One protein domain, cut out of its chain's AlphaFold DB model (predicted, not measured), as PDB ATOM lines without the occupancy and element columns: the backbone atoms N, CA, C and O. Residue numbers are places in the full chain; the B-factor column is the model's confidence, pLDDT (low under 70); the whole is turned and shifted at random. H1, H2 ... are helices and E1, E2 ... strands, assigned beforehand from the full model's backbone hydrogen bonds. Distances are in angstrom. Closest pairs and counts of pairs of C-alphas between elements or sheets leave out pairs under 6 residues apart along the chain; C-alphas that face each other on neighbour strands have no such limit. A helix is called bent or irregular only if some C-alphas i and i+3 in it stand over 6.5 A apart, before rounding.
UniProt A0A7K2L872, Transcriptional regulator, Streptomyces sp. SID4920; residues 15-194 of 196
ATOM      1  N   GLY A  15      86.005  -4.340  34.226       91.00
ATOM      2  CA  GLY A  15      86.343  -5.316  35.251       91.00
ATOM      3  C   GLY A  15      85.204  -5.468  36.246       91.00
ATOM      4  O   GLY A  15      84.160  -4.827  36.127       91.00
ATOM      5  N   GLU A  16      85.421  -6.316  37.234       91.69
ATOM      6  CA  GLU A  16      84.531  -6.494  38.378       91.69
ATOM      7  C   GLU A  16      85.314  -6.330  39.676       91.69
ATOM      8  O   GLU A  16      86.539  -6.429  39.671       91.69
ATOM      9  N   LEU A  17      84.616  -6.107  40.790       92.19
ATOM     10  CA  LEU A  17      85.247  -6.124  42.108       92.19
ATOM     11  C   LEU A  17      85.982  -7.453  42.315       92.19
ATOM     12  O   LEU A  17      85.407  -8.528  42.109       92.19
ATOM     13  N   SER A  18      87.241  -7.394  42.741       94.00
ATOM     14  CA  SER A  18      88.044  -8.601  42.950       94.00
ATOM     15  C   SER A  18      87.513  -9.473  44.085       94.00
ATOM     16  O   SER A  18      87.643 -10.693  44.017       94.00
ATOM     17  N   SER A  19      86.809  -8.888  45.052       93.56
ATOM     18  CA  SER A  19      86.063  -9.611  46.088       93.56
ATOM     19  C   SER A  19      84.917 -10.457  45.515       93.56
ATOM     20  O   SER A  19      84.731 -11.606  45.918       93.56
ATOM     21  N   LEU A  20      84.193  -9.951  44.507       92.38
ATOM     22  CA  LEU A  20      83.168 -10.718  43.789       92.38
ATOM     23  C   LEU A  20      83.795 -11.825  42.939       92.38
ATOM     24  O   LEU A  20      83.280 -12.945  42.914       92.38
ATOM     25  N   ALA A  21      84.922 -11.540  42.282       94.06
ATOM     26  CA  ALA A  21      85.681 -12.549  41.550       94.06
ATOM     27  C   ALA A  21      86.121 -13.692  42.483       94.06
ATOM     28  O   ALA A  21      85.876 -14.863  42.187       94.06
ATOM     29  N   ALA A  22      86.673 -13.350  43.652       95.06
ATOM     30  CA  ALA A  22      87.049 -14.295  44.699       95.06
ATOM     31  C   ALA A  22      85.848 -15.115  45.192       95.06
ATOM     32  O   ALA A  22      85.947 -16.339  45.287       95.06
ATOM     33  N   ALA A  23      84.689 -14.487  45.418       93.56
ATOM     34  CA  ALA A  23      83.465 -15.190  45.805       93.56
ATOM     35  C   ALA A  23      83.051 -16.258  44.781       93.56
ATOM     36  O   ALA A  23      82.645 -17.355  45.165       93.56
ATOM     37  N   ARG A  24      83.181 -15.971  43.476       92.06
ATOM     38  CA  ARG A  24      82.863 -16.939  42.411       92.06
ATOM     39  C   ARG A  24      83.842 -18.103  42.367       92.06
ATOM     40  O   ARG A  24      83.424 -19.238  42.130       92.06
ATOM     41  N   VAL A  25      85.127 -17.847  42.604       95.69
ATOM     42  CA  VAL A  25      86.119 -18.925  42.709       95.69
ATOM     43  C   VAL A  25      85.821 -19.798  43.928       95.69
ATOM     44  O   VAL A  25      85.780 -21.019  43.796       95.69
ATOM     45  N   LEU A  26      85.502 -19.200  45.080       95.88
ATOM     46  CA  LEU A  26      85.073 -19.937  46.274       95.88
ATOM     47  C   LEU A  26      83.799 -20.758  46.022       95.88
ATOM     48  O   LEU A  26      83.750 -21.925  46.399       95.88
ATOM     49  N   ASP A  27      82.801 -20.202  45.327       93.56
ATOM     50  CA  ASP A  27      81.587 -20.931  44.926       93.56
ATOM     51  C   ASP A  27      81.910 -22.113  43.993       93.56
ATOM     52  O   ASP A  27      81.307 -23.182  44.105       93.56
ATOM     53  N   THR A  28      82.892 -21.953  43.104       94.25
ATOM     54  CA  THR A  28      83.356 -23.030  42.216       94.25
ATOM     55  C   THR A  28      84.035 -24.145  43.012       94.25
ATOM     56  O   THR A  28      83.714 -25.317  42.821       94.25
ATOM     57  N   LEU A  29      84.915 -23.793  43.955       95.69
ATOM     58  CA  LEU A  29      85.590 -24.748  44.842       95.69
ATOM     59  C   LEU A  29      84.618 -25.450  45.800       95.69
ATOM     60  O   LEU A  29      84.796 -26.629  46.111       95.69
ATOM     61  N   ALA A  30      83.578 -24.747  46.247       93.88
ATOM     62  CA  ALA A  30      82.489 -25.302  47.046       93.88
ATOM     63  C   ALA A  30      81.654 -26.333  46.267       93.88
ATOM     64  O   ALA A  30      81.057 -27.235  46.874       93.88
ATOM     65  N   GLY A  31      81.610 -26.198  44.938       93.25
ATOM     66  CA  GLY A  31      80.839 -27.030  44.025       93.25
ATOM     67  C   GLY A  31      79.333 -26.991  44.304       93.25
ATOM     68  O   GLY A  31      78.803 -26.106  44.976       93.25
ATOM     69  N   GLY A  32      78.615 -28.000  43.808       93.06
ATOM     70  CA  GLY A  32      77.195 -28.183  44.099       93.06
ATOM     71  C   GLY A  32      76.345 -28.483  42.876       93.06
ATOM     72  O   GLY A  32      76.808 -29.093  41.917       93.06
ATOM     73  N   ILE A  33      75.067 -28.113  42.945       95.44
ATOM     74  CA  ILE A  33      74.091 -28.405  41.896       95.44
ATOM     75  C   ILE A  33      74.368 -27.523  40.675       95.44
ATOM     76  O   ILE A  33      74.062 -26.331  40.672       95.44
ATOM     77  N   THR A  34      74.898 -28.140  39.622       94.44
ATOM     78  CA  THR A  34      75.232 -27.483  38.349       94.44
ATOM     79  C   THR A  34      74.011 -27.215  37.475       94.44
ATOM     80  O   THR A  34      73.992 -26.255  36.712       94.44
ATOM     81  N   SER A  35      72.961 -28.035  37.588       96.81
ATOM     82  CA  SER A  35      71.726 -27.834  36.826       96.81
ATOM     83  C   SER A  35      71.042 -26.517  37.229       96.81
ATOM     84  O   SER A  35      70.878 -26.279  38.435       96.81
ATOM     85  N   PRO A  36      70.590 -25.685  36.270       95.75
ATOM     86  CA  PRO A  36      69.927 -24.415  36.571       95.75
ATOM     87  C   PRO A  36      68.654 -24.603  37.401       95.75
ATOM     88  O   PRO A  36      67.915 -25.568  37.193       95.75
ATOM     89  N   VAL A  37      68.360 -23.656  38.300       96.56
ATOM     90  CA  VAL A  37      67.135 -23.667  39.131       96.56
ATOM     91  C   VAL A  37      65.849 -23.629  38.297       96.56
ATOM     92  O   VAL A  37      64.816 -24.100  38.744       96.56
ATOM     93  N   THR A  38      65.921 -23.126  37.065       96.12
ATOM     94  CA  THR A  38      64.811 -23.085  36.101       96.12
ATOM     95  C   THR A  38      64.483 -24.448  35.490       96.12
ATOM     96  O   THR A  38      63.441 -24.609  34.862       96.12
ATOM     97  N   THR A  39      65.354 -25.448  35.659       96.81
ATOM     98  CA  THR A  39      65.101 -26.821  35.201       96.81
ATOM     99  C   THR A  39      64.450 -27.641  36.310       96.81
ATOM    100  O   THR A  39      64.806 -27.487  37.478       96.81
ATOM    101  N   ARG A  40      63.578 -28.597  35.956       95.38
ATOM    102  CA  ARG A  40      62.953 -29.519  36.928       95.38
ATOM    103  C   ARG A  40      63.996 -30.195  37.825       95.38
ATOM    104  O   ARG A  40      63.889 -30.147  39.044       95.38
ATOM    105  N   ARG A  41      65.058 -30.749  37.228       96.38
ATOM    106  CA  ARG A  41      66.165 -31.385  37.963       96.38
ATOM    107  C   ARG A  41      66.830 -30.421  38.950       96.38
ATOM    108  O   ARG A  41      67.047 -30.788  40.104       96.38
ATOM    109  N   GLY A  42      67.173 -29.214  38.501       97.12
ATOM    110  CA  GLY A  42      67.868 -28.228  39.326       97.12
ATOM    111  C   GLY A  42      67.002 -27.661  40.451       97.12
ATOM    112  O   GLY A  42      67.518 -27.468  41.554       97.12
ATOM    113  N   LEU A  43      65.707 -27.453  40.198       97.50
ATOM    114  CA  LEU A  43      64.728 -27.044  41.204       97.50
ATOM    115  C   LEU A  43      64.558 -28.125  42.275       97.50
ATOM    116  O   LEU A  43      64.813 -27.873  43.453       97.50
ATOM    117  N   THR A  44      64.196 -29.347  41.872       96.94
ATOM    118  CA  THR A  44      63.932 -30.449  42.806       96.94
ATOM    119  C   THR A  44      65.156 -30.767  43.663       96.94
ATOM    120  O   THR A  44      65.018 -30.992  44.864       96.94
ATOM    121  N   ALA A  45      66.365 -30.750  43.089       97.44
ATOM    122  CA  ALA A  45      67.591 -31.005  43.846       97.44
ATOM    123  C   ALA A  45      67.828 -29.957  44.950       97.44
ATOM    124  O   ALA A  45      68.180 -30.326  46.073       97.44
ATOM    125  N   ARG A  46      67.589 -28.669  44.666       97.00
ATOM    126  CA  ARG A  46      67.717 -27.587  45.659       97.00
ATOM    127  C   ARG A  46      66.647 -27.693  46.732       97.00
ATOM    128  O   ARG A  46      66.974 -27.648  47.912       97.00
ATOM    129  N   LEU A  47      65.390 -27.904  46.340       95.75
ATOM    130  CA  LEU A  47      64.295 -28.076  47.293       95.75
ATOM    131  C   LEU A  47      64.566 -29.254  48.235       95.75
ATOM    132  O   LEU A  47      64.485 -29.085  49.447       95.75
ATOM    133  N   ARG A  48      64.986 -30.415  47.713       95.19
ATOM    134  CA  ARG A  48      65.363 -31.576  48.542       95.19
ATOM    135  C   ARG A  48      66.527 -31.273  49.481       95.19
ATOM    136  O   ARG A  48      66.490 -31.687  50.633       95.19
ATOM    137  N   TYR A  49      67.541 -30.545  49.014       94.62
ATOM    138  CA  TYR A  49      68.669 -30.137  49.853       94.62
ATOM    139  C   TYR A  49      68.211 -29.286  51.045       94.62
ATOM    140  O   TYR A  49      68.578 -29.571  52.183       94.62
ATOM    141  N   MET A  50      67.374 -28.278  50.791       93.38
ATOM    142  CA  MET A  50      66.929 -27.325  51.812       93.38
ATOM    143  C   MET A  50      65.815 -27.872  52.723       93.38
ATOM    144  O   MET A  50      65.530 -27.302  53.766       93.38
ATOM    145  N   THR A  51      65.194 -28.997  52.366       91.81
ATOM    146  CA  THR A  51      64.079 -29.593  53.129       91.81
ATOM    147  C   THR A  51      64.436 -30.912  53.807       91.81
ATOM    148  O   THR A  51      63.558 -31.568  54.374       91.81
ATOM    149  N   ARG A  52      65.723 -31.288  53.778       90.44
ATOM    150  CA  ARG A  52      66.249 -32.539  54.339       90.44
ATOM    151  C   ARG A  52      66.177 -32.603  55.869       90.44
ATOM    152  O   ARG A  52      66.147 -33.699  56.418       90.44
ATOM    153  N   SER A  53      66.178 -31.462  56.552       87.56
ATOM    154  CA  SER A  53      66.101 -31.387  58.012       87.56
ATOM    155  C   SER A  53      65.246 -30.210  58.466       87.56
ATOM    156  O   SER A  53      65.013 -29.265  57.712       87.56
ATOM    157  N   GLU A  54      64.790 -30.257  59.713       86.62
ATOM    158  CA  GLU A  54      64.052 -29.157  60.336       86.62
ATOM    159  C   GLU A  54      64.898 -27.882  60.408       86.62
ATOM    160  O   GLU A  54      64.454 -26.829  59.963       86.62
ATOM    161  N   HIS A  55      66.163 -28.002  60.822       84.25
ATOM    162  CA  HIS A  55      67.112 -26.888  60.808       84.25
ATOM    163  C   HIS A  55      67.219 -26.229  59.423       84.25
ATOM    164  O   HIS A  55      67.251 -25.005  59.308       84.25
ATOM    165  N   ALA A  56      67.227 -27.035  58.357       85.94
ATOM    166  CA  ALA A  56      67.286 -26.523  57.000       85.94
ATOM    167  C   ALA A  56      66.024 -25.731  56.613       85.94
ATOM    168  O   ALA A  56      66.130 -24.694  55.959       85.94
ATOM    169  N   ARG A  57      64.848 -26.156  57.089       87.94
ATOM    170  CA  ARG A  57      63.588 -25.419  56.907       87.94
ATOM    171  C   ARG A  57      63.565 -24.110  57.694       87.94
ATOM    172  O   ARG A  57      63.113 -23.105  57.155       87.94
ATOM    173  N   THR A  58      64.103 -24.086  58.913       87.44
ATOM    174  CA  THR A  58      64.243 -22.846  59.695       87.44
ATOM    175  C   THR A  58      65.135 -21.836  58.975       87.44
ATOM    176  O   THR A  58      64.784 -20.661  58.893       87.44
ATOM    177  N   LEU A  59      66.241 -22.295  58.377       83.75
ATOM    178  CA  LEU A  59      67.110 -21.446  57.557       83.75
ATOM    179  C   LEU A  59      66.409 -20.943  56.288       83.75
ATOM    180  O   LEU A  59      66.558 -19.780  55.929       83.75
ATOM    181  N   MET A  60      65.612 -21.777  55.611       89.06
ATOM    182  CA  MET A  60      64.793 -21.301  54.486       89.06
ATOM    183  C   MET A  60      63.855 -20.168  54.917       89.06
ATOM    184  O   MET A  60      63.785 -19.138  54.244       89.06
ATOM    185  N   ALA A  61      63.176 -20.339  56.054       89.44
ATOM    186  CA  ALA A  61      62.248 -19.350  56.583       89.44
ATOM    187  C   ALA A  61      62.954 -18.040  56.971       89.44
ATOM    188  O   ALA A  61      62.441 -16.970  56.646       89.44
ATOM    189  N   SER A  62      64.148 -18.095  57.580       86.00
ATOM    190  CA  SER A  62      64.928 -16.888  57.903       86.00
ATOM    191  C   SER A  62      65.403 -16.120  56.665       86.00
ATOM    192  O   SER A  62      65.620 -14.916  56.740       86.00
ATOM    193  N   GLU A  63      65.524 -16.789  55.514       84.12
ATOM    194  CA  GLU A  63      65.797 -16.143  54.219       84.12
ATOM    195  C   GLU A  63      64.539 -15.564  53.546       84.12
ATOM    196  O   GLU A  63      64.627 -15.026  52.438       84.12
ATOM    197  N   GLY A  64      63.365 -15.692  54.172       87.31
ATOM    198  CA  GLY A  64      62.077 -15.272  53.616       87.31
ATOM    199  C   GLY A  64      61.440 -16.287  52.660       87.31
ATOM    200  O   GLY A  64      60.441 -15.973  52.013       87.31
ATOM    201  N   LEU A  65      61.985 -17.506  52.550       90.25
ATOM    202  CA  LEU A  65      61.423 -18.581  51.732       90.25
ATOM    203  C   LEU A  65      60.551 -19.502  52.592       90.25
ATOM    204  O   LEU A  65      61.024 -20.512  53.110       90.25
ATOM    205  N   ASN A  66      59.264 -19.168  52.706       90.94
ATOM    206  CA  ASN A  66      58.308 -19.926  53.517       90.94
ATOM    207  C   ASN A  66      57.086 -20.413  52.706       90.94
ATOM    208  O   ASN A  66      55.977 -19.909  52.892       90.94
ATOM    209  N   PRO A  67      57.260 -21.343  51.745       91.44
ATOM    210  CA  PRO A  67      56.127 -21.961  51.061       91.44
ATOM    211  C   PRO A  67      55.333 -22.855  52.024       91.44
ATOM    212  O   PRO A  67      55.916 -23.536  52.866       91.44
ATOM    213  N   SER A  68      54.008 -22.926  51.852       92.62
ATOM    214  CA  SER A  68      53.202 -23.924  52.566       92.62
ATOM    215  C   SER A  68      53.655 -25.345  52.211       92.62
ATOM    216  O   SER A  68      54.164 -25.580  51.111       92.62
ATOM    217  N   SER A  69      53.427 -26.312  53.104       91.88
ATOM    218  CA  SER A  69      53.741 -27.726  52.845       91.88
ATOM    219  C   SER A  69      53.113 -28.234  51.543       91.88
ATOM    220  O   SER A  69      53.756 -28.961  50.791       91.88
ATOM    221  N   GLU A  70      51.890 -27.793  51.238       95.50
ATOM    222  CA  GLU A  70      51.196 -28.109  49.987       95.50
ATOM    223  C   GLU A  70      51.906 -27.502  48.767       95.50
ATOM    224  O   GLU A  70      52.158 -28.193  47.783       95.50
ATOM    225  N   THR A  71      52.289 -26.224  48.837       95.88
ATOM    226  CA  THR A  71      53.027 -25.552  47.754       95.88
ATOM    227  C   THR A  71      54.373 -26.225  47.510       95.88
ATOM    228  O   THR A  71      54.765 -26.460  46.369       95.88
ATOM    229  N   LEU A  72      55.082 -26.569  48.586       94.44
ATOM    230  CA  LEU A  72      56.357 -27.266  48.514       94.44
ATOM    231  C   LEU A  72      56.205 -28.656  47.879       94.44
ATOM    232  O   LEU A  72      57.033 -29.024  47.046       94.44
ATOM    233  N   ALA A  73      55.153 -29.403  48.230       94.75
ATOM    234  CA  ALA A  73      54.843 -30.686  47.603       94.75
ATOM    235  C   ALA A  73      54.615 -30.524  46.091       94.75
ATOM    236  O   ALA A  73      55.277 -31.213  45.313       94.75
ATOM    237  N   LYS A  74      53.812 -29.530  45.684       97.25
ATOM    238  CA  LYS A  74      53.547 -29.205  44.269       97.25
ATOM    239  C   LYS A  74      54.788 -28.744  43.490       97.25
ATOM    240  O   LYS A  74      54.895 -28.912  42.276       97.25
ATOM    241  N   TRP A  75      55.758 -28.123  44.160       96.62
ATOM    242  CA  TRP A  75      57.038 -27.783  43.528       96.62
ATOM    243  C   TRP A  75      57.958 -29.002  43.401       96.62
ATOM    244  O   TRP A  75      58.696 -29.126  42.422       96.62
ATOM    245  N   LEU A  76      57.934 -29.907  44.383       95.06
ATOM    246  CA  LEU A  76      58.741 -31.128  44.387       95.06
ATOM    247  C   LEU A  76      58.242 -32.167  43.375       95.06
ATOM    248  O   LEU A  76      59.070 -32.806  42.718       95.06
ATOM    249  N   ASP A  77      56.925 -32.322  43.234       95.19
ATOM    250  CA  ASP A  77      56.293 -33.183  42.225       95.19
ATOM    251  C   ASP A  77      56.270 -32.534  40.822       95.19
ATOM    252  O   ASP A  77      56.074 -33.214  39.810       95.19
ATOM    253  N   GLY A  78      56.547 -31.228  40.751       93.94
ATOM    254  CA  GLY A  78      56.587 -30.419  39.538       93.94
ATOM    255  C   GLY A  78      55.229 -30.224  38.858       93.94
ATOM    256  O   GLY A  78      55.205 -29.959  37.657       93.94
ATOM    257  N   THR A  79      54.132 -30.362  39.601       95.94
ATOM    258  CA  THR A  79      52.771 -29.979  39.189       95.94
ATOM    259  C   THR A  79      52.585 -28.463  39.204       95.94
ATOM    260  O   THR A  79      51.738 -27.938  38.484       95.94
ATOM    261  N   GLN A  80      53.417 -27.739  39.962       95.75
ATOM    262  CA  GLN A  80      53.453 -26.282  39.989       95.75
ATOM    263  C   GLN A  80      54.885 -25.757  39.841       95.75
ATOM    264  O   GLN A  80      55.810 -26.219  40.507       95.75
ATOM    265  N   GLN A  81      55.060 -24.725  39.011       93.69
ATOM    266  CA  GLN A  81      56.328 -24.005  38.889       93.69
ATOM    267  C   GLN A  81      56.368 -22.782  39.823       93.69
ATOM    268  O   GLN A  81      55.404 -22.007  39.855       93.69
ATOM    269  N   PRO A  82      57.465 -22.559  40.571       95.94
ATOM    270  CA  PRO A  82      57.662 -21.317  41.305       95.94
ATOM    271  C   PRO A  82      57.765 -20.122  40.347       95.94
ATOM    272  O   PRO A  82      58.309 -20.226  39.249       95.94
ATOM    273  N   LYS A  83      57.298 -18.949  40.788       95.56
ATOM    274  CA  LYS A  83      57.510 -17.686  40.061       95.56
ATOM    275  C   LYS A  83      59.005 -17.338  40.003       95.56
ATOM    276  O   LYS A  83      59.776 -17.777  40.853       95.56
ATOM    277  N   ALA A  84      59.403 -16.484  39.058       94.69
ATOM    278  CA  ALA A  84      60.802 -16.076  38.873       94.69
ATOM    279  C   ALA A  84      61.460 -15.526  40.157       94.69
ATOM    280  O   ALA A  84      62.601 -15.876  40.459       94.69
ATOM    281  N   SER A  85      60.724 -14.744  40.953       92.00
ATOM    282  CA  SER A  85      61.183 -14.257  42.261       92.00
ATOM    283  C   SER A  85      61.491 -15.397  43.237       92.00
ATOM    284  O   SER A  85      62.539 -15.399  43.877       92.00
ATOM    285  N   ASN A  86      60.624 -16.411  43.297       94.00
ATOM    286  CA  ASN A  86      60.829 -17.588  44.137       94.00
ATOM    287  C   ASN A  86      61.989 -18.449  43.632       94.00
ATOM    288  O   ASN A  86      62.730 -18.981  44.448       94.00
ATOM    289  N   LEU A  87      62.188 -18.573  42.316       95.69
ATOM    290  CA  LEU A  87      63.341 -19.293  41.760       95.69
ATOM    291  C   LEU A  87      64.663 -18.627  42.155       95.69
ATOM    292  O   LEU A  87      65.593 -19.316  42.576       95.69
ATOM    293  N   ALA A  88      64.736 -17.296  42.062       92.06
ATOM    294  CA  ALA A  88      65.902 -16.534  42.502       92.06
ATOM    295  C   ALA A  88      66.150 -16.712  44.008       92.06
ATOM    296  O   ALA A  88      67.285 -16.947  44.425       92.06
ATOM    297  N   LEU A  89      65.083 -16.669  44.811       91.75
ATOM    298  CA  LEU A  89      65.153 -16.883  46.251       91.75
ATOM    299  C   LEU A  89      65.626 -18.303  46.602       91.75
ATOM    300  O   LEU A  89      66.562 -18.455  47.376       91.75
ATOM    301  N   ILE A  90      65.053 -19.333  45.971       94.44
ATOM    302  CA  ILE A  90      65.452 -20.742  46.121       94.44
ATOM    303  C   ILE A  90      66.936 -20.928  45.811       94.44
ATOM    304  O   ILE A  90      67.646 -21.589  46.571       94.44
ATOM    305  N   ASP A  91      67.421 -20.368  44.701       93.25
ATOM    306  CA  ASP A  91      68.826 -20.510  44.322       93.25
ATOM    307  C   ASP A  91      69.754 -19.775  45.298       93.25
ATOM    308  O   ASP A  91      70.779 -20.331  45.697       93.25
ATOM    309  N   ARG A  92      69.369 -18.575  45.752       90.31
ATOM    310  CA  ARG A  92      70.115 -17.808  46.760       90.31
ATOM    311  C   ARG A  92      70.194 -18.544  48.098       90.31
ATOM    312  O   ARG A  92      71.297 -18.727  48.616       90.31
ATOM    313  N   THR A  93      69.061 -19.006  48.625       91.19
ATOM    314  CA  THR A  93      68.979 -19.756  49.888       91.19
ATOM    315  C   THR A  93      69.805 -21.037  49.815       91.19
ATOM    316  O   THR A  93      70.627 -21.290  50.696       91.19
ATOM    317  N   TYR A  94      69.677 -21.808  48.728       93.25
ATOM    318  CA  TYR A  94      70.488 -23.008  48.511       93.25
ATOM    319  C   TYR A  94      71.988 -22.695  48.555       93.25
ATOM    320  O   TYR A  94      72.736 -23.382  49.258       93.25
ATOM    321  N   ARG A  95      72.434 -21.665  47.820       91.06
ATOM    322  CA  ARG A  95      73.848 -21.274  47.794       91.06
ATOM    323  C   ARG A  95      74.322 -20.915  49.195       91.06
ATOM    324  O   ARG A  95      75.303 -21.501  49.636       91.06
ATOM    325  N   ARG A  96      73.602 -20.059  49.928       89.81
ATOM    326  CA  ARG A  96      73.968 -19.663  51.299       89.81
ATOM    327  C   ARG A  96      74.143 -20.874  52.217       89.81
ATOM    328  O   ARG A  96      75.204 -21.056  52.811       89.81
ATOM    329  N   MET A  97      73.151 -21.762  52.254       90.56
ATOM    330  CA  MET A  97      73.223 -22.990  53.050       90.56
ATOM    331  C   MET A  97      74.403 -23.877  52.647       90.56
ATOM    332  O   MET A  97      75.083 -24.453  53.495       90.56
ATOM    333  N   ARG A  98      74.659 -24.010  51.343       92.94
ATOM    334  CA  ARG A  98      75.795 -24.781  50.842       92.94
ATOM    335  C   ARG A  98      77.116 -24.184  51.309       92.94
ATOM    336  O   ARG A  98      77.949 -24.953  51.781       92.94
ATOM    337  N   ARG A  99      77.292 -22.861  51.222       93.56
ATOM    338  CA  ARG A  99      78.509 -22.177  51.680       93.56
ATOM    339  C   ARG A  99      78.774 -22.452  53.154       93.56
ATOM    340  O   ARG A  99      79.855 -22.930  53.476       93.56
ATOM    341  N   HIS A 100      77.776 -22.270  54.020       92.19
ATOM    342  CA  HIS A 100      77.907 -22.586  55.446       92.19
ATOM    343  C   HIS A 100      78.297 -24.049  55.690       92.19
ATOM    344  O   HIS A 100      79.227 -24.322  56.448       92.19
ATOM    345  N   ASN A 101      77.647 -24.990  55.001       92.81
ATOM    346  CA  ASN A 101      77.902 -26.417  55.203       92.81
ATOM    347  C   ASN A 101      79.310 -26.851  54.763       92.81
ATOM    348  O   ASN A 101      79.863 -27.790  55.336       92.81
ATOM    349  N   VAL A 102      79.896 -26.199  53.751       95.56
ATOM    350  CA  VAL A 102      81.242 -26.543  53.258       95.56
ATOM    351  C   VAL A 102      82.348 -25.648  53.804       95.56
ATOM    352  O   VAL A 102      83.513 -26.007  53.655       95.56
ATOM    353  N   ALA A 103      82.017 -24.523  54.444       96.56
ATOM    354  CA  ALA A 103      82.975 -23.504  54.872       96.56
ATOM    355  C   ALA A 103      84.140 -24.094  55.673       96.56
ATOM    356  O   ALA A 103      85.293 -23.809  55.366       96.56
ATOM    357  N   ARG A 104      83.855 -24.980  56.636       97.44
ATOM    358  CA  ARG A 104      84.890 -25.627  57.458       97.44
ATOM    359  C   ARG A 104      85.895 -26.420  56.615       97.44
ATOM    360  O   ARG A 104      87.098 -26.287  56.805       97.44
ATOM    361  N   TYR A 105      85.400 -27.241  55.692       96.88
ATOM    362  CA  TYR A 105      86.250 -28.076  54.839       96.88
ATOM    363  C   TYR A 105      87.011 -27.243  53.807       96.88
ATOM    364  O   TYR A 105      88.191 -27.484  53.564       96.88
ATOM    365  N   LEU A 106      86.351 -26.239  53.226       97.44
ATOM    366  CA  LEU A 106      86.976 -25.326  52.277       97.44
ATOM    367  C   LEU A 106      88.088 -24.511  52.948       97.44
ATOM    368  O   LEU A 106      89.172 -24.403  52.388       97.44
ATOM    369  N   LEU A 107      87.856 -24.013  54.164       98.06
ATOM    370  CA  LEU A 107      88.861 -23.312  54.961       98.06
ATOM    371  C   LEU A 107      90.095 -24.185  55.209       98.06
ATOM    372  O   LEU A 107      91.218 -23.743  54.974       98.06
ATOM    373  N   GLN A 108      89.891 -25.436  55.631       97.50
ATOM    374  CA  GLN A 108      90.989 -26.380  55.841       97.50
ATOM    375  C   GLN A 108      91.795 -26.598  54.556       97.50
ATOM    376  O   GLN A 108      93.022 -26.563  54.596       97.50
ATOM    377  N   ARG A 109      91.116 -26.794  53.420       96.94
ATOM    378  CA  ARG A 109      91.764 -26.969  52.114       96.94
ATOM    379  C   ARG A 109      92.574 -25.737  51.712       96.94
ATOM    380  O   ARG A 109      93.724 -25.881  51.324       96.94
ATOM    381  N   LEU A 110      92.001 -24.542  51.837       97.75
ATOM    382  CA  LEU A 110      92.651 -23.294  51.429       97.75
ATOM    383  C   LEU A 110      93.877 -22.942  52.287       97.75
ATOM    384  O   LEU A 110      94.823 -22.329  51.789       97.75
ATOM    385  N   ASN A 111      93.865 -23.324  53.567       97.38
ATOM    386  CA  ASN A 111      94.988 -23.137  54.489       97.38
ATOM    387  C   ASN A 111      96.024 -24.282  54.421       97.38
ATOM    388  O   ASN A 111      97.105 -24.160  55.004       97.38
ATOM    389  N   ALA A 112      95.727 -25.396  53.741       95.56
ATOM    390  CA  ALA A 112      96.642 -26.530  53.634       95.56
ATOM    391  C   ALA A 112      97.930 -26.146  52.884       95.56
ATOM    392  O   ALA A 112      97.950 -25.218  52.081       95.56
ATOM    393  N   GLY A 113      99.036 -26.844  53.166       91.38
ATOM    394  CA  GLY A 113     100.302 -26.641  52.446       91.38
ATOM    395  C   GLY A 113     100.923 -25.243  52.587       91.38
ATOM    396  O   GLY A 113     101.759 -24.863  51.773       91.38
ATOM    397  N   GLY A 114     100.528 -24.469  53.605       94.19
ATOM    398  CA  GLY A 114     101.017 -23.103  53.817       94.19
ATOM    399  C   GLY A 114     100.197 -22.020  53.111       94.19
ATOM    400  O   GLY A 114     100.655 -20.876  53.041       94.19
ATOM    401  N   GLY A 115      99.002 -22.354  52.616       95.94
ATOM    402  CA  GLY A 115      98.051 -21.412  52.035       95.94
ATOM    403  C   GLY A 115      97.777 -21.648  50.554       95.94
ATOM    404  O   GLY A 115      98.270 -22.586  49.937       95.94
ATOM    405  N   THR A 116      97.001 -20.738  49.977       97.88
ATOM    406  CA  THR A 116      96.587 -20.789  48.572       97.88
ATOM    407  C   THR A 116      97.236 -19.656  47.795       97.88
ATOM    408  O   THR A 116      97.166 -18.486  48.195       97.88
ATOM    409  N   ARG A 117      97.815 -19.988  46.637       97.62
ATOM    410  CA  ARG A 117      98.296 -18.982  45.690       97.62
ATOM    411  C   ARG A 117      97.124 -18.410  44.903       97.62
ATOM    412  O   ARG A 117      96.366 -19.155  44.284       97.62
ATOM    413  N   VAL A 118      97.012 -17.089  44.915       97.88
ATOM    414  CA  VAL A 118      95.989 -16.333  44.196       97.88
ATOM    415  C   VAL A 118      96.646 -15.551  43.073       97.88
ATOM    416  O   VAL A 118      97.602 -14.808  43.300       97.88
ATOM    417  N   GLU A 119      96.117 -15.709  41.868       97.44
ATOM    418  CA  GLU A 119      96.511 -14.955  40.682       97.44
ATOM    419  C   GLU A 119      95.451 -13.895  40.392       97.44
ATOM    420  O   GLU A 119      94.261 -14.206  40.299       97.44
ATOM    421  N   ILE A 120      95.878 -12.639  40.276       96.31
ATOM    422  CA  ILE A 120      94.990 -11.497  40.066       96.31
ATOM    423  C   ILE A 120      95.387 -10.811  38.767       96.31
ATOM    424  O   ILE A 120      96.477 -10.242  38.651       96.31
ATOM    425  N   HIS A 121      94.483 -10.843  37.791       94.69
ATOM    426  CA  HIS A 121      94.646 -10.101  36.550       94.69
ATOM    427  C   HIS A 121      94.015  -8.715  36.705       94.69
ATOM    428  O   HIS A 121      92.839  -8.621  37.064       94.69
ATOM    429  N   PRO A 122      94.750  -7.626  36.444       93.44
ATOM    430  CA  PRO A 122      94.208  -6.282  36.601       93.44
ATOM    431  C   PRO A 122      93.000  -6.052  35.681       93.44
ATOM    432  O   PRO A 122      92.819  -6.750  34.679       93.44
ATOM    433  N   ALA A 123      92.169  -5.067  36.029       92.44
ATOM    434  CA  ALA A 123      91.096  -4.603  35.154       92.44
ATOM    435  C   ALA A 123      91.620  -4.203  33.760       92.44
ATOM    436  O   ALA A 123      92.756  -3.736  33.612       92.44
ATOM    437  N   ASP A 124      90.769  -4.392  32.754       89.62
ATOM    438  CA  ASP A 124      91.042  -4.091  31.354       89.62
ATOM    439  C   ASP A 124      90.888  -2.588  31.077       89.62
ATOM    440  O   ASP A 124      89.786  -2.036  31.106       89.62
ATOM    441  N   ASP A 125      92.011  -1.946  30.762       87.62
ATOM    442  CA  ASP A 125      92.088  -0.523  30.429       87.62
ATOM    443  C   ASP A 125      92.334  -0.278  28.927       87.62
ATOM    444  O   ASP A 125      92.723   0.822  28.523       87.62
ATOM    445  N   THR A 126      92.138  -1.277  28.060       86.81
ATOM    446  CA  THR A 126      92.387  -1.132  26.610       86.81
ATOM    447  C   THR A 126      91.563  -0.010  25.977       86.81
ATOM    448  O   THR A 126      92.034   0.654  25.058       86.81
ATOM    449  N   SER A 127      90.360   0.249  26.500       86.69
ATOM    450  CA  SER A 127      89.470   1.339  26.063       86.69
ATOM    451  C   SER A 127      89.695   2.672  26.791       86.69
ATOM    452  O   SER A 127      89.023   3.654  26.475       86.69
ATOM    453  N   VAL A 128      90.623   2.718  27.752       86.75
ATOM    454  CA  VAL A 128      91.008   3.936  28.474       86.75
ATOM    455  C   VAL A 128      92.009   4.715  27.623       86.75
ATOM    456  O   VAL A 128      92.973   4.137  27.106       86.75
ATOM    457  N   LEU A 129      91.792   6.030  27.499       85.19
ATOM    458  CA  LEU A 129      92.724   6.940  26.829       85.19
ATOM    459  C   LEU A 129      94.101   6.876  27.497       85.19
ATOM    460  O   LEU A 129      94.189   6.845  28.721       85.19
ATOM    461  N   GLU A 130      95.171   6.926  26.706       83.25
ATOM    462  CA  GLU A 130      96.543   6.715  27.189       83.25
ATOM    463  C   GLU A 130      96.916   7.605  28.387       83.25
ATOM    464  O   GLU A 130      97.462   7.112  29.371       83.25
ATOM    465  N   ARG A 131      96.521   8.885  28.364       84.38
ATOM    466  CA  ARG A 131      96.748   9.846  29.462       84.38
ATOM    467  C   ARG A 131      96.060   9.494  30.791       84.38
ATOM    468  O   ARG A 131      96.435  10.029  31.825       84.38
ATOM    469  N   HIS A 132      95.037   8.639  30.761       82.00
ATOM    470  CA  HIS A 132      94.277   8.192  31.935       82.00
ATOM    471  C   HIS A 132      94.557   6.725  32.288       82.00
ATOM    472  O   HIS A 132      94.069   6.226  33.302       82.00
ATOM    473  N   ARG A 133      95.326   6.015  31.455       81.44
ATOM    474  CA  ARG A 133      95.652   4.610  31.674       81.44
ATOM    475  C   ARG A 133      96.699   4.507  32.778       81.44
ATOM    476  O   ARG A 133      97.724   5.187  32.736       81.44
ATOM    477  N   ARG A 134      96.483   3.611  33.744       75.38
ATOM    478  CA  ARG A 134      97.562   3.258  34.675       75.38
ATOM    479  C   ARG A 134      98.617   2.457  33.919       75.38
ATOM    480  O   ARG A 134      98.298   1.424  33.328       75.38
ATOM    481  N   ARG A 135      99.856   2.941  33.935       70.81
ATOM    482  CA  ARG A 135     101.002   2.239  33.347       70.81
ATOM    483  C   ARG A 135     101.365   1.021  34.207       70.81
ATOM    484  O   ARG A 135     101.074   0.993  35.399       70.81
ATOM    485  N   ASP A 136     101.921  -0.001  33.563       72.19
ATOM    486  CA  ASP A 136     102.581  -1.147  34.209       72.19
ATOM    487  C   ASP A 136     101.719  -2.030  35.130       72.19
ATOM    488  O   ASP A 136     102.226  -2.713  36.023       72.19
ATOM    489  N   LYS A 137     100.402  -2.102  34.889       81.44
ATOM    490  CA  LYS A 137      99.543  -3.084  35.568       81.44
ATOM    491  C   LYS A 137      99.837  -4.494  35.050       81.44
ATOM    492  O   LYS A 137      99.369  -4.885  33.984       81.44
ATOM    493  N   GLN A 138     100.596  -5.259  35.825       88.81
ATOM    494  CA  GLN A 138     100.902  -6.659  35.540       88.81
ATOM    495  C   GLN A 138      99.994  -7.600  36.334       88.81
ATOM    496  O   GLN A 138      99.386  -7.222  37.330       88.81
ATOM    497  N   MET A 139      99.901  -8.854  35.900       93.50
ATOM    498  CA  MET A 139      99.311  -9.901  36.733       93.50
ATOM    499  C   MET A 139     100.115 -10.024  38.037       93.50
ATOM    500  O   MET A 139     101.345 -10.112  38.003       93.50
ATOM    501  N   ARG A 140      99.429 -10.077  39.182       94.94
ATOM    502  CA  ARG A 140     100.058 -10.324  40.488       94.94
ATOM    503  C   ARG A 140      99.760 -11.731  40.972       94.94
ATOM    504  O   ARG A 140      98.670 -12.255  40.751       94.94
ATOM    505  N   LYS A 141     100.732 -12.316  41.669       95.88
ATOM    506  CA  LYS A 141     100.563 -13.557  42.424       95.88
ATOM    507  C   LYS A 141     100.790 -13.254  43.897       95.88
ATOM    508  O   LYS A 141     101.860 -12.767  44.248       95.88
ATOM    509  N   ILE A 142      99.807 -13.557  44.733       95.69
ATOM    510  CA  ILE A 142      99.902 -13.436  46.193       95.69
ATOM    511  C   ILE A 142      99.674 -14.804  46.834       95.69
ATOM    512  O   ILE A 142      99.113 -15.702  46.203       95.69
ATOM    513  N   ASN A 143     100.125 -14.990  48.074       96.50
ATOM    514  CA  ASN A 143      99.936 -16.248  48.794       96.50
ATOM    515  C   ASN A 143      99.175 -16.017  50.097       96.50
ATOM    516  O   ASN A 143      99.759 -15.635  51.112       96.50
ATOM    517  N   ILE A 144      97.877 -16.310  50.085       96.94
ATOM    518  CA  ILE A 144      97.015 -16.119  51.249       96.94
ATOM    519  C   ILE A 144      97.154 -17.333  52.169       96.94
ATOM    520  O   ILE A 144      96.744 -18.443  51.825       96.94
ATOM    521  N   ARG A 145      97.732 -17.100  53.352       95.69
ATOM    522  CA  ARG A 145      97.978 -18.134  54.377       95.69
ATOM    523  C   ARG A 145      96.864 -18.298  55.408       95.69
ATOM    524  O   ARG A 145      96.837 -19.300  56.108       95.69
ATOM    525  N   LYS A 146      96.010 -17.283  55.552       95.94
ATOM    526  CA  LYS A 146      94.916 -17.247  56.529       95.94
ATOM    527  C   LYS A 146      93.637 -16.849  55.815       95.94
ATOM    528  O   LYS A 146      93.488 -15.692  55.421       95.94
ATOM    529  N   TRP A 147      92.754 -17.820  55.625       97.62
ATOM    530  CA  TRP A 147      91.493 -17.657  54.903       97.62
ATOM    531  C   TRP A 147      90.279 -17.441  55.809       97.62
ATOM    532  O   TRP A 147      89.190 -17.197  55.301       97.62
ATOM    533  N   ASP A 148      90.445 -17.498  57.131       96.75
ATOM    534  CA  ASP A 148      89.365 -17.574  58.123       96.75
ATOM    535  C   ASP A 148      88.317 -16.468  57.961       96.75
ATOM    536  O   ASP A 148      87.134 -16.753  57.782       96.75
ATOM    537  N   HIS A 149      88.749 -15.204  57.943       96.19
ATOM    538  CA  HIS A 149      87.843 -14.063  57.793       96.19
ATOM    539  C   HIS A 149      87.203 -13.997  56.402       96.19
ATOM    540  O   HIS A 149      86.027 -13.662  56.293       96.19
ATOM    541  N   ILE A 150      87.939 -14.373  55.351       96.19
ATOM    542  CA  ILE A 150      87.447 -14.383  53.966       96.19
ATOM    543  C   ILE A 150      86.368 -15.455  53.797       96.19
ATOM    544  O   ILE A 150      85.284 -15.168  53.294       96.19
ATOM    545  N   VAL A 151      86.636 -16.685  54.244       96.81
ATOM    546  CA  VAL A 151      85.690 -17.805  54.155       96.81
ATOM    547  C   VAL A 151      84.481 -17.559  55.047       96.81
ATOM    548  O   VAL A 151      83.359 -17.821  54.619       96.81
ATOM    549  N   LYS A 152      84.685 -17.014  56.253       95.25
ATOM    550  CA  LYS A 152      83.583 -16.618  57.131       95.25
ATOM    551  C   LYS A 152      82.692 -15.582  56.456       95.25
ATOM    552  O   LYS A 152      81.495 -15.820  56.339       95.25
ATOM    553  N   ALA A 153      83.274 -14.488  55.959       93.75
ATOM    554  CA  ALA A 153      82.519 -13.459  55.259       93.75
ATOM    555  C   ALA A 153      81.764 -14.068  54.075       93.75
ATOM    556  O   ALA A 153      80.544 -13.940  54.030       93.75
ATOM    557  N   TRP A 154      82.460 -14.799  53.190       94.38
ATOM    558  CA  TRP A 154      81.896 -15.498  52.026       94.38
ATOM    559  C   TRP A 154      80.697 -16.385  52.374       94.38
ATOM    560  O   TRP A 154      79.698 -16.356  51.647       94.38
ATOM    561  N   ALA A 155      80.791 -17.156  53.460       93.25
ATOM    562  CA  ALA A 155      79.727 -18.042  53.908       93.25
ATOM    563  C   ALA A 155      78.526 -17.273  54.468       93.25
ATOM    564  O   ALA A 155      77.391 -17.594  54.119       93.25
ATOM    565  N   ASP A 156      78.785 -16.244  55.275       88.62
ATOM    566  CA  ASP A 156      77.757 -15.458  55.958       88.62
ATOM    567  C   ASP A 156      76.976 -14.536  54.994       88.62
ATOM    568  O   ASP A 156      75.819 -14.205  55.269       88.62
ATOM    569  N   GLY A 157      77.585 -14.118  53.875       75.62
ATOM    570  CA  GLY A 157      77.080 -13.051  53.006       75.62
ATOM    571  C   GLY A 157      76.327 -13.481  51.737       75.62
ATOM    572  O   GLY A 157      76.693 -14.424  51.025       75.62
ATOM    573  N   ALA A 158      75.299 -12.700  51.392       61.34
ATOM    574  CA  ALA A 158      74.683 -12.671  50.070       61.34
ATOM    575  C   ALA A 158      75.374 -11.594  49.216       61.34
ATOM    576  O   ALA A 158      75.138 -10.403  49.391       61.34
ATOM    577  N   TRP A 159      76.257 -12.010  48.309       65.88
ATOM    578  CA  TRP A 159      76.926 -11.104  47.372       65.88
ATOM    579  C   TRP A 159      75.949 -10.709  46.274       65.88
ATOM    580  O   TRP A 159      75.641 -11.515  45.392       65.88
ATOM    581  N   GLU A 160      75.444  -9.484  46.336       59.12
ATOM    582  CA  GLU A 160      74.757  -8.886  45.201       59.12
ATOM    583  C   GLU A 160      75.778  -8.319  44.215       59.12
ATOM    584  O   GLU A 160      76.904  -7.947  44.552       59.12
ATOM    585  N   LYS A 161      75.405  -8.312  42.938       61.03
ATOM    586  CA  LYS A 161      76.281  -7.823  41.880       61.03
ATOM    587  C   LYS A 161      76.537  -6.328  42.094       61.03
ATOM    588  O   LYS A 161      75.609  -5.534  42.018       61.03
ATOM    589  N   GLY A 162      77.803  -5.961  42.279       59.84
ATOM    590  CA  GLY A 162      78.237  -4.564  42.344       59.84
ATOM    591  C   GLY A 162      78.118  -3.897  43.715       59.84
ATOM    592  O   GLY A 162      78.350  -2.694  43.794       59.84
ATOM    593  N   THR A 163      77.798  -4.632  44.784       65.94
ATOM    594  CA  THR A 163      77.780  -4.077  46.144       65.94
ATOM    595  C   THR A 163      79.068  -4.402  46.900       65.94
ATOM    596  O   THR A 163      79.601  -5.510  46.820       65.94
ATOM    597  N   LYS A 164      79.579  -3.410  47.639       76.31
ATOM    598  CA  LYS A 164      80.648  -3.594  48.630       76.31
ATOM    599  C   LYS A 164      79.996  -4.122  49.911       76.31
ATOM    600  O   LYS A 164      78.968  -3.600  50.335       76.31
ATOM    601  N   GLY A 165      80.545  -5.183  50.490       83.94
ATOM    602  CA  GLY A 165      79.998  -5.833  51.684       83.94
ATOM    603  C   GLY A 165      81.097  -6.496  52.516       83.94
ATOM    604  O   GLY A 165      82.269  -6.331  52.194       83.94
ATOM    605  N   PRO A 166      80.761  -7.310  53.530       88.75
ATOM    606  CA  PRO A 166      81.753  -7.833  54.474       88.75
ATOM    607  C   PRO A 166      82.918  -8.605  53.836       88.75
ATOM    608  O   PRO A 166      84.038  -8.535  54.328       88.75
ATOM    609  N   LEU A 167      82.684  -9.327  52.729       92.19
ATOM    610  CA  LEU A 167      83.761  -9.986  51.977       92.19
ATOM    611  C   LEU A 167      84.649  -8.976  51.265       92.19
ATOM    612  O   LEU A 167      85.845  -9.207  51.188       92.19
ATOM    613  N   ASP A 168      84.083  -7.884  50.749       92.25
ATOM    614  CA  ASP A 168      84.858  -6.810  50.130       92.25
ATOM    615  C   ASP A 168      85.837  -6.205  51.129       92.25
ATOM    616  O   ASP A 168      87.010  -6.052  50.811       92.25
ATOM    617  N   ASP A 169      85.384  -5.956  52.357       91.69
ATOM    618  CA  ASP A 169      86.217  -5.366  53.402       91.69
ATOM    619  C   ASP A 169      87.395  -6.275  53.768       91.69
ATOM    620  O   ASP A 169      88.550  -5.875  53.614       91.69
ATOM    621  N   VAL A 170      87.124  -7.532  54.138       94.56
ATOM    622  CA  VAL A 170      88.193  -8.479  54.511       94.56
ATOM    623  C   VAL A 170      89.096  -8.841  53.328       94.56
ATOM    624  O   VAL A 170      90.271  -9.149  53.518       94.56
ATOM    625  N   TRP A 171      88.569  -8.812  52.101       94.88
ATOM    626  CA  TRP A 171      89.347  -9.063  50.892       94.88
ATOM    627  C   TRP A 171      90.282  -7.897  50.574       94.88
ATOM    628  O   TRP A 171      91.464  -8.117  50.321       94.88
ATOM    629  N   VAL A 172      89.780  -6.661  50.617       93.19
ATOM    630  CA  VAL A 172      90.576  -5.447  50.389       93.19
ATOM    631  C   VAL A 172      91.665  -5.307  51.444       93.19
ATOM    632  O   VAL A 172      92.805  -5.017  51.087       93.19
ATOM    633  N   ASP A 173      91.350  -5.562  52.712       94.00
ATOM    634  CA  ASP A 173      92.358  -5.553  53.773       94.00
ATOM    635  C   ASP A 173      93.426  -6.618  53.516       94.00
ATOM    636  O   ASP A 173      94.621  -6.333  53.605       94.00
ATOM    637  N   LYS A 174      93.031  -7.800  53.029       95.50
ATOM    638  CA  LYS A 174      94.006  -8.814  52.627       95.50
ATOM    639  C   LYS A 174      94.865  -8.388  51.435       95.50
ATOM    640  O   LYS A 174      96.062  -8.663  51.420       95.50
ATOM    641  N   LEU A 175      94.298  -7.709  50.438       93.75
ATOM    642  CA  LEU A 175      95.079  -7.170  49.321       93.75
ATOM    643  C   LEU A 175      96.048  -6.075  49.775       93.75
ATOM    644  O   LEU A 175      97.156  -6.010  49.250       93.75
ATOM    645  N   ARG A 176      95.660  -5.235  50.740       94.19
ATOM    646  CA  ARG A 176      96.541  -4.218  51.333       94.19
ATOM    647  C   ARG A 176      97.747  -4.852  52.014       94.19
ATOM    648  O   ARG A 176      98.860  -4.398  51.770       94.19
ATOM    649  N   ASP A 177      97.537  -5.917  52.786       94.12
ATOM    650  CA  ASP A 177      98.624  -6.643  53.451       94.12
ATOM    651  C   ASP A 177      99.624  -7.240  52.447       94.12
ATOM    652  O   ASP A 177     100.834  -7.180  52.657       94.12
ATOM    653  N   GLU A 178      99.128  -7.829  51.354       93.75
ATOM    654  CA  GLU A 178      99.967  -8.581  50.408       93.75
ATOM    655  C   GLU A 178     100.581  -7.702  49.300       93.75
ATOM    656  O   GLU A 178     101.627  -8.049  48.753       93.75
ATOM    657  N   LEU A 179      99.935  -6.588  48.931       92.06
ATOM    658  CA  LEU A 179     100.344  -5.727  47.809       92.06
ATOM    659  C   LEU A 179     100.771  -4.316  48.236       92.06
ATOM    660  O   LEU A 179     101.249  -3.548  47.398       92.06
ATOM    661  N   GLY A 180     100.591  -3.938  49.502       90.31
ATOM    662  CA  GLY A 180     100.919  -2.600  49.986       90.31
ATOM    663  C   GLY A 180     100.199  -1.516  49.185       90.31
ATOM    664  O   GLY A 180      99.005  -1.611  48.914       90.31
ATOM    665  N   SER A 181     100.923  -0.481  48.756       86.50
ATOM    666  CA  SER A 181     100.377   0.643  47.978       86.50
ATOM    667  C   SER A 181      99.808   0.262  46.608       86.50
ATOM    668  O   SER A 181      99.034   1.034  46.046       86.50
ATOM    669  N   ASP A 182     100.145  -0.910  46.072       88.00
ATOM    670  CA  ASP A 182      99.687  -1.330  44.745       88.00
ATOM    671  C   ASP A 182      98.262  -1.891  44.760       88.00
ATOM    672  O   ASP A 182      97.649  -2.033  43.697       88.00
ATOM    673  N   TRP A 183      97.709  -2.194  45.943       90.31
ATOM    674  CA  TRP A 183      96.434  -2.904  46.097       90.31
ATOM    675  C   TRP A 183      95.288  -2.256  45.302       90.31
ATOM    676  O   TRP A 183      94.483  -2.955  44.690       90.31
ATOM    677  N   GLY A 184      95.248  -0.918  45.233       89.69
ATOM    678  CA  GLY A 184      94.182  -0.173  44.559       89.69
ATOM    679  C   GLY A 184      94.143  -0.377  43.040       89.69
ATOM    680  O   GLY A 184      93.160  -0.024  42.396       89.69
ATOM    681  N   ALA A 185      95.197  -0.927  42.424       89.12
ATOM    682  CA  ALA A 185      95.169  -1.352  41.019       89.12
ATOM    683  C   ALA A 185      94.431  -2.688  40.808       89.12
ATOM    684  O   ALA A 185      94.089  -3.014  39.671       89.12
ATOM    685  N   TYR A 186      94.175  -3.419  41.896       92.31
ATOM    686  CA  TYR A 186      93.588  -4.759  41.934       92.31
ATOM    687  C   TYR A 186      92.261  -4.807  42.715       92.31
ATOM    688  O   TYR A 186      91.698  -5.886  42.896       92.31
ATOM    689  N   GLU A 187      91.720  -3.654  43.142       91.94
ATOM    690  CA  GLU A 187      90.342  -3.554  43.662       91.94
ATOM    691  C   GLU A 187      89.338  -4.063  42.617       91.94
ATOM    692  O   GLU A 187      88.395  -4.776  42.949       91.94
ATOM    693  N   TYR A 188      89.606  -3.775  41.339       92.50
ATOM    694  CA  TYR A 188      88.872  -4.319  40.205       92.50
ATOM    695  C   TYR A 188      89.778  -5.207  39.357       92.50
ATOM    696  O   TYR A 188      90.935  -4.882  39.083       92.50
ATOM    697  N   THR A 189      89.230  -6.330  38.911       93.81
ATOM    698  CA  THR A 189      89.951  -7.383  38.204       93.81
ATOM    699  C   THR A 189      89.216  -7.790  36.934       93.81
ATOM    700  O   THR A 189      87.988  -7.704  36.843       93.81
ATOM    701  N   LYS A 190      89.981  -8.242  35.940       94.19
ATOM    702  CA  LYS A 190      89.435  -8.958  34.784       94.19
ATOM    703  C   LYS A 190      89.122 -10.413  35.137       94.19
ATOM    704  O   LYS A 190      88.110 -10.952  34.698       94.19
ATOM    705  N   SER A 191      90.012 -11.048  35.890       92.69
ATOM    706  CA  SER A 191      89.900 -12.443  36.297       92.69
ATOM    707  C   SER A 191      90.796 -12.725  37.492       92.69
ATOM    708  O   SER A 191      91.886 -12.167  37.627       92.69
ATOM    709  N   LEU A 192      90.347 -13.653  38.326       95.88
ATOM    710  CA  LEU A 192      91.046 -14.077  39.523       95.88
ATOM    711  C   LEU A 192      91.005 -15.605  39.608       95.88
ATOM    712  O   LEU A 192      89.978 -16.211  39.303       95.88
ATOM    713  N   GLY A 193      92.130 -16.214  39.982       95.38
ATOM    714  CA  GLY A 193      92.287 -17.666  40.056       95.38
ATOM    715  C   GLY A 193      92.936 -18.103  41.363       95.38
ATOM    716  O   GLY A 193      93.835 -17.429  41.864       95.38
ATOM    717  N   PHE A 194      92.478 -19.229  41.912       96.00
ATOM    718  CA  PHE A 194      93.077 -19.876  43.081       96.00
ATOM    719  C   PHE A 194      93.742 -21.176  42.648       96.00
ATOM    720  O   PHE A 194      93.115 -22.001  41.984       96.00
TER     721      PHE A 194
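This is residues 15 to 194 of the 196 residues of the protein "Transcriptional regulator" of Streptomyces sp. SID4920 (UniProt A0A7K2L872). Two lobes are joined by one long kinked helix, H5: in the smaller lobe H2 packs on the earlier part of H5, H4 packs on H2, and H3 follows H2 round a corner; in the larger, H1 and H7 cover one face of a small sheet, and H6 runs beside H5. The loop of residues 126 to 132 sticks out from the sheet's lobe. The printed part has 180 residues, mostly helix by class, with seven named helices and three strands in the order H1 H2 H3 H4 H5 E1 E2 H6 H7 E3. The antiparallel sheet, order E2 E1 E3, is twisted. The whole is elongated, 61 by 39 by 23 A, and only just loose, close to compact, with a radius of gyration of the C-alphas of 19.2 A.

Find C-alpha 18 at (88.044, -8.601, 42.950); there H1 begins, residues 18 to 30, 18.1 A long. Next come H2, residues 40 to 50, H3, residues 54 to 62, and H4, residues 69 to 76. At C-alpha 84, (60.802, -16.076, 38.873), H5 begins and runs 43.5 A to residue 114, with a kink of 55 degrees near residue 102; it is irregular, C-alphas 110 and 113 being 8.4 A apart. Read on through E1, residues 116 to 122, 19.0 A, E2, residues 140 to 144, and H6, residues 148 to 156. H7, residues 166 to 185, 20.1 A, kinks by 131 degrees near residue 179 and is irregular, C-alphas 178 and 181 being 9.5 A apart. E3, residues 188 to 194, ends at (93.077, -19.876, 43.081).

Start at the hub, H5, which touches H1, H2, H3 and H6. H6 touches it at a shallow tilt of 15 degrees, opposite ways, closest at the C-alphas of Arg 99 and Ala 155, 4.9 A. H2 touches its residues 87 to 97, closest at the C-alphas of Arg 46 and Tyr 94, 6.1 A. H4 touches H2, closest at the C-alphas of Thr 44 and Leu 76, 5.5 A; H2 and H3 only just touch, only at the corner, with 3 pairs of C-alphas within 8 A. In the sheet, look for N 118 and O 142, 2.8 A, between E1 and E2, a hairpin, and N 119 and O 193, 2.9 A, between E1 and E3. H1, over E3 at a height of 7.8 A, and H7, over E2 at 8.0 A, are on the same face. Every O i to N i+4 pair is within hydrogen-bond range in H1, H2, H3, H4 and H6; H5 has 23 of 27 and H7 11 of 16.

The C-alphas of Glu 70 and Arg 131, the two farthest apart, are 62.7 A apart. The printed part has no cut, and the link E1 to E2, 17 residues, is long. Look to residues 158 to 163 for pLDDT under 70.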